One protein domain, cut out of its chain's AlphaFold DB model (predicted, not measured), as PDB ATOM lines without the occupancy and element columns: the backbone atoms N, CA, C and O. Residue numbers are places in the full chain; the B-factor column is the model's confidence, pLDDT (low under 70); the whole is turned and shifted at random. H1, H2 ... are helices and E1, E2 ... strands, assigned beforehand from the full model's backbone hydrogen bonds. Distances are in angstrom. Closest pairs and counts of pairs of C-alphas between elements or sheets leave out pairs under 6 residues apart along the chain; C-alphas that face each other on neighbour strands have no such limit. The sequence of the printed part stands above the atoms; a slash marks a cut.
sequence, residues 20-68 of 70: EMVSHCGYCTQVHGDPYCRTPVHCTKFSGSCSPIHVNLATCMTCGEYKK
ATOM      1  N   GLU A  20     137.364 126.160 139.261       88.12
ATOM      2  CA  GLU A  20     138.130 125.402 140.257       88.12
ATOM      3  C   GLU A  20     138.109 126.068 141.637       88.12
ATOM      4  O   GLU A  20     138.119 125.385 142.652       88.12
ATOM      5  N   MET A  21     138.002 127.400 141.704       88.75
ATOM      6  CA  MET A  21     137.936 128.104 142.989       88.75
ATOM      7  C   MET A  21     136.662 127.789 143.775       88.75
ATOM      8  O   MET A  21     136.656 127.919 144.995       88.75
ATOM      9  N   VAL A  22     135.577 127.400 143.100       90.88
ATOM     10  CA  VAL A  22     134.279 127.120 143.734       90.88
ATOM     11  C   VAL A  22     133.919 125.634 143.749       90.88
ATOM     12  O   VAL A  22     132.906 125.278 144.348       90.88
ATOM     13  N   SER A  23     134.741 124.763 143.152       86.69
ATOM     14  CA  SER A  23     134.490 123.313 143.065       86.69
ATOM     15  C   SER A  23     134.373 122.632 144.434       86.69
ATOM     16  O   SER A  23     133.692 121.619 144.559       86.69
ATOM     17  N   HIS A  24     134.992 123.213 145.464       89.75
ATOM     18  CA  HIS A  24     134.976 122.713 146.842       89.75
ATOM     19  C   HIS A  24     133.884 123.344 147.719       89.75
ATOM     20  O   HIS A  24     133.827 123.099 148.921       89.75
ATOM     21  N   CYS A  25     133.008 124.181 147.161       93.50
ATOM     22  CA  CYS A  25     131.918 124.775 147.925       93.50
ATOM     23  C   CYS A  25     130.890 123.710 148.329       93.50
ATOM     24  O   CYS A  25     130.208 123.150 147.475       93.50
ATOM     25  N   GLY A  26     130.690 123.507 149.635       93.50
ATOM     26  CA  GLY A  26     129.755 122.500 150.166       93.50
ATOM     27  C   GLY A  26     128.269 122.707 149.833       93.50
ATOM     28  O   GLY A  26     127.446 121.865 150.174       93.50
ATOM     29  N   TYR A  27     127.906 123.815 149.178       94.75
ATOM     30  CA  TYR A  27     126.535 124.105 148.730       94.75
ATOM     31  C   TYR A  27     126.361 124.000 147.211       94.75
ATOM     32  O   TYR A  27     125.237 124.134 146.720       94.75
ATOM     33  N   CYS A  28     127.449 123.817 146.458       94.12
ATOM     34  CA  CYS A  28     127.385 123.657 145.013       94.12
ATOM     35  C   CYS A  28     127.014 122.215 144.678       94.12
ATOM     36  O   CYS A  28     127.722 121.283 145.044       94.12
ATOM     37  N   THR A  29     125.900 122.034 143.976       94.12
ATOM     38  CA  THR A  29     125.445 120.720 143.507       94.12
ATOM     39  C   THR A  29     126.013 120.386 142.135       94.12
ATOM     40  O   THR A  29     126.195 119.215 141.817       94.12
ATOM     41  N   GLN A  30     126.307 121.406 141.324       94.62
ATOM     42  CA  GLN A  30     126.893 121.261 139.996       94.62
ATOM     43  C   GLN A  30     127.596 122.559 139.582       94.62
ATOM     44  O   GLN A  30     127.140 123.650 139.924       94.62
ATOM     45  N   VAL A  31     128.684 122.456 138.811       93.69
ATOM     46  CA  VAL A  31     129.311 123.607 138.144       93.69
ATOM     47  C   VAL A  31     129.537 123.279 136.667       93.69
ATOM     48  O   VAL A  31     130.148 122.266 136.337       93.69
ATOM     49  N   HIS A  32     129.011 124.113 135.773       91.25
ATOM     50  CA  HIS A  32     129.145 123.958 134.327       91.25
ATOM     51  C   HIS A  32     130.514 124.451 133.846       91.25
ATOM     52  O   HIS A  32     130.917 125.565 134.162       91.25
ATOM     53  N   GLY A  33     131.193 123.639 133.032       87.06
ATOM     54  CA  GLY A  33     132.490 123.951 132.416       87.06
ATOM     55  C   GLY A  33     132.442 124.896 131.211       87.06
ATOM     56  O   GLY A  33     133.478 125.145 130.607       87.06
ATOM     57  N   ASP A  34     131.257 125.378 130.822       87.81
ATOM     58  CA  ASP A  34     131.094 126.254 129.660       87.81
ATOM     59  C   ASP A  34     131.597 127.676 129.979       87.81
ATOM     60  O   ASP A  34     130.983 128.361 130.806       87.81
ATOM     61  N   PRO A  35     132.672 128.155 129.322       81.19
ATOM     62  CA  PRO A  35     133.241 129.475 129.583       81.19
ATOM     63  C   PRO A  35     132.314 130.632 129.183       81.19
ATOM     64  O   PRO A  35     132.526 131.760 129.626       81.19
ATOM     65  N   TYR A  36     131.284 130.385 128.368       87.62
ATOM     66  CA  TYR A  36     130.312 131.404 127.962       87.62
ATOM     67  C   TYR A  36     129.099 131.481 128.901       87.62
ATOM     68  O   TYR A  36     128.284 132.407 128.799       87.62
ATOM     69  N   CYS A  37     128.973 130.543 129.842       90.81
ATOM     70  CA  CYS A  37     127.876 130.526 130.794       90.81
ATOM     71  C   CYS A  37     128.051 131.631 131.848       90.81
ATOM     72  O   CYS A  37     129.015 131.651 132.611       90.81
ATOM     73  N   ARG A  38     127.080 132.549 131.938       92.56
ATOM     74  CA  ARG A  38     127.111 133.659 132.911       92.56
ATOM     75  C   ARG A  38     126.866 133.207 134.350       92.56
ATOM     76  O   ARG A  38     127.321 133.864 135.280       92.56
ATOM     77  N   THR A  39     126.129 132.116 134.534       95.44
ATOM     78  CA  THR A  39     125.739 131.576 135.843       95.44
ATOM     79  C   THR A  39     126.021 130.074 135.906       95.44
ATOM     80  O   THR A  39     125.081 129.279 135.959       95.44
ATOM     81  N   PRO A  40     127.302 129.665 135.850       95.31
ATOM     82  CA  PRO A  40     127.665 128.261 135.698       95.31
ATOM     83  C   PRO A  40     127.468 127.443 136.975       95.31
ATOM     84  O   PRO A  40     127.604 126.228 136.932       95.31
ATOM     85  N   VAL A  41     127.182 128.067 138.119       95.62
ATOM     86  CA  VAL A  41     127.134 127.383 139.413       95.62
ATOM     87  C   VAL A  41     125.691 127.085 139.796       95.62
ATOM     88  O   VAL A  41     124.895 128.006 139.961       95.62
ATOM     89  N   HIS A  42     125.363 125.816 140.017       95.81
ATOM     90  CA  HIS A  42     124.116 125.387 140.646       95.81
ATOM     91  C   HIS A  42     124.342 125.269 142.157       95.81
ATOM     92  O   HIS A  42     125.146 124.455 142.610       95.81
ATOM     93  N   CYS A  43     123.704 126.138 142.944       95.19
ATOM     94  CA  CYS A  43     124.008 126.315 144.365       95.19
ATOM     95  C   CYS A  43     122.736 126.422 145.212       95.19
ATOM     96  O   CYS A  43     121.800 127.148 144.871       95.19
ATOM     97  N   THR A  44     122.712 125.733 146.353       95.81
ATOM     98  CA  THR A  44     121.578 125.771 147.294       95.81
ATOM     99  C   THR A  44     121.664 126.926 148.289       95.81
ATOM    100  O   THR A  44     120.625 127.370 148.778       95.81
ATOM    101  N   LYS A  45     122.862 127.478 148.543       94.94
ATOM    102  CA  LYS A  45     123.106 128.498 149.583       94.94
ATOM    103  C   LYS A  45     122.198 129.722 149.461       94.94
ATOM    104  O   LYS A  45     121.721 130.235 150.467       94.94
ATOM    105  N   PHE A  46     121.988 130.186 148.231       90.31
ATOM    106  CA  PHE A  46     121.275 131.430 147.926       90.31
ATOM    107  C   PHE A  46     119.806 131.216 147.548       90.31
ATOM    108  O   PHE A  46     119.105 132.174 147.247       90.31
ATOM    109  N   SER A  47     119.330 129.969 147.549       89.25
ATOM    110  CA  SER A  47     117.982 129.635 147.082       89.25
ATOM    111  C   SER A  47     116.873 129.901 148.108       89.25
ATOM    112  O   SER A  47     115.700 129.900 147.746       89.25
ATOM    113  N   GLY A  48     117.215 130.053 149.394       80.88
ATOM    114  CA  GLY A  48     116.234 130.107 150.488       80.88
ATOM    115  C   GLY A  48     115.403 128.823 150.666       80.88
ATOM    116  O   GLY A  48     114.456 128.821 151.446       80.88
ATOM    117  N   SER A  49     115.733 127.739 149.952       83.06
ATOM    118  CA  SER A  49     115.032 126.449 149.963       83.06
ATOM    119  C   SER A  49     116.024 125.288 149.764       83.06
ATOM    120  O   SER A  49     117.238 125.480 149.812       83.06
ATOM    121  N   CYS A  50     115.532 124.064 149.547       83.94
ATOM    122  CA  CYS A  50     116.376 122.920 149.168       83.94
ATOM    123  C   CYS A  50     116.579 122.787 147.646       83.94
ATOM    124  O   CYS A  50     117.258 121.863 147.206       83.94
ATOM    125  N   SER A  51     115.993 123.679 146.838       92.44
ATOM    126  CA  SER A  51     116.116 123.640 145.377       92.44
ATOM    127  C   SER A  51     117.289 124.506 144.922       92.44
ATOM    128  O   SER A  51     117.273 125.707 145.189       92.44
ATOM    129  N   PRO A  52     118.307 123.963 144.237       94.06
ATOM    130  CA  PRO A  52     119.457 124.769 143.860       94.06
ATOM    131  C   PRO A  52     119.110 125.750 142.728       94.06
ATOM    132  O   PRO A  52     118.266 125.474 141.871       94.06
ATOM    133  N   ILE A  53     119.772 126.907 142.731       96.06
ATOM    134  CA  ILE A  53     119.600 127.978 141.739       96.06
ATOM    135  C   ILE A  53     120.901 128.230 140.980       96.06
ATOM    136  O   ILE A  53     121.981 127.894 141.463       96.06
ATOM    137  N   HIS A  54     120.804 128.841 139.799       96.50
ATOM    138  CA  HIS A  54     121.972 129.238 139.017       96.50
ATOM    139  C   HIS A  54     122.537 130.572 139.515       96.50
ATOM    140  O   HIS A  54     121.824 131.574 139.572       96.50
ATOM    141  N   VAL A  55     123.828 130.597 139.837       95.62
ATOM    142  CA  VAL A  55     124.568 131.796 140.247       95.62
ATOM    143  C   VAL A  55     125.878 131.911 139.472       95.62
ATOM    144  O   VAL A  55     126.402 130.934 138.933       95.62
ATOM    145  N   ASN A  56     126.409 133.128 139.374       95.31
ATOM    146  CA  ASN A  56     127.734 133.347 138.800       95.31
ATOM    147  C   ASN A  56     128.842 133.001 139.817       95.31
ATOM    148  O   ASN A  56     128.585 132.869 141.019       95.31
ATOM    149  N   LEU A  57     130.081 132.856 139.333       93.44
ATOM    150  CA  LEU A  57     131.225 132.487 140.174       93.44
ATOM    151  C   LEU A  57     131.468 133.500 141.305       93.44
ATOM    152  O   LEU A  57     131.674 133.103 142.452       93.44
ATOM    153  N   ALA A  58     131.375 134.799 141.004       92.94
ATOM    154  CA  ALA A  58     131.569 135.863 141.987       92.94
ATOM    155  C   ALA A  58     130.540 135.780 143.126       92.94
ATOM    156  O   ALA A  58     130.913 135.842 144.295       92.94
ATOM    157  N   THR A  59     129.263 135.552 142.805       94.62
ATOM    158  CA  THR A  59     128.190 135.332 143.780       94.62
ATOM    159  C   THR A  59     128.485 134.110 144.640       94.62
ATOM    160  O   THR A  59     128.418 134.211 145.863       94.62
ATOM    161  N   CYS A  60     128.876 132.980 144.042       94.62
ATOM    162  CA  CYS A  60     129.233 131.785 144.804       94.62
ATOM    163  C   CYS A  60     130.373 132.053 145.802       94.62
ATOM    164  O   CYS A  60     130.277 131.665 146.965       94.62
ATOM    165  N   MET A  61     131.416 132.780 145.397       93.00
ATOM    166  CA  MET A  61     132.537 133.101 146.284       93.00
ATOM    167  C   MET A  61     132.158 133.969 147.492       93.00
ATOM    168  O   MET A  61     132.867 133.946 148.498       93.00
ATOM    169  N   THR A  62     131.045 134.704 147.458       93.81
ATOM    170  CA  THR A  62     130.630 135.514 148.618       93.81
ATOM    171  C   THR A  62     130.282 134.667 149.843       93.81
ATOM    172  O   THR A  62     130.381 135.159 150.964       93.81
ATOM    173  N   CYS A  63     129.928 133.385 149.668       92.25
ATOM    174  CA  CYS A  63     129.603 132.522 150.804       92.25
ATOM    175  C   CYS A  63     130.837 131.999 151.558       92.25
ATOM    176  O   CYS A  63     130.705 131.570 152.698       92.25
ATOM    177  N   GLY A  64     132.026 132.007 150.938       92.44
ATOM    178  CA  GLY A  64     133.282 131.561 151.559       92.44
ATOM    179  C   GLY A  64     133.413 130.052 151.810       92.44
ATOM    180  O   GLY A  64     134.471 129.598 152.234       92.44
ATOM    181  N   GLU A  65     132.379 129.258 151.531       93.69
ATOM    182  CA  GLU A  65     132.327 127.827 151.869       93.69
ATOM    183  C   GLU A  65     133.314 126.981 151.060       93.69
ATOM    184  O   GLU A  65     133.761 125.948 151.538       93.69
ATOM    185  N   TYR A  66     133.730 127.454 149.884       91.12
ATOM    186  CA  TYR A  66     134.794 126.834 149.085       91.12
ATOM    187  C   TYR A  66     136.160 126.806 149.788       91.12
ATOM    188  O   TYR A  66     137.018 126.017 149.413       91.12
ATOM    189  N   LYS A  67     136.377 127.661 150.800       90.06
ATOM    190  CA  LYS A  67     137.615 127.693 151.595       90.06
ATOM    191  C   LYS A  67     137.624 126.674 152.724       90.06
ATOM    192  O   LYS A  67     138.657 126.495 153.366       90.06
ATOM    193  N   LYS A  68     136.479 126.059 153.022       84.25
ATOM    194  CA  LYS A  68     136.374 125.026 154.050       84.25
ATOM    195  C   LYS A  68     136.863 123.708 153.460       84.25
ATOM    196  O   LYS A  68     136.096 122.770 153.281       84.25
TER     197      LYS A  68
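What this domain is: This is residues 20 to 68 of the 70 residues of an uncharacterized protein of Paenibacillus validus (UniProt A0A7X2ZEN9). This small domain has little regular structure: a three-stranded sheet with one short helix, H1, over one of its faces, joined by loops. The strands form a meander, E1 E2 E3, each the antiparallel neighbour of the one before. The printed part has 49 residues, 15 in named elements, E1, E2, E3, then H1; it is of mixed class and compact, with a radius of gyration of the C-alphas of 9.7 A and spans of 27 by 22 by 15 A.

Where its parts are: E1, residues 28 to 31, begins at C-alpha 28 (127.385, 123.657, 145.013) and is 7.1 A long. E2 is residues 41 to 43, 6.0 A, and E3 residues 53 to 55, 6.4 A. H1, residues 57 to 61, is 6.3 A long and ends at C-alpha 61 (132.537, 133.101, 146.284).

How they stand to each other: E1 and E2 form a hairpin at 169 degrees, with N 29 and O 42 2.9 A apart, within hydrogen-bond range. E2 and E3 form another at 135 degrees, with N 55 and O 41 within range at 2.8 A. H1 is on the sheet, over E2; their closest C-alphas, Val 41 and Leu 57, are 6.6 A apart. In H1 every O i to N i+4 pair is within hydrogen-bond range.

The domain as a whole: The farthest C-alphas, Tyr 36 and Lys 68, are 27.5 A apart. The printed part has no cut, no link between named elements is long, and no printed residue is under pLDDT 70.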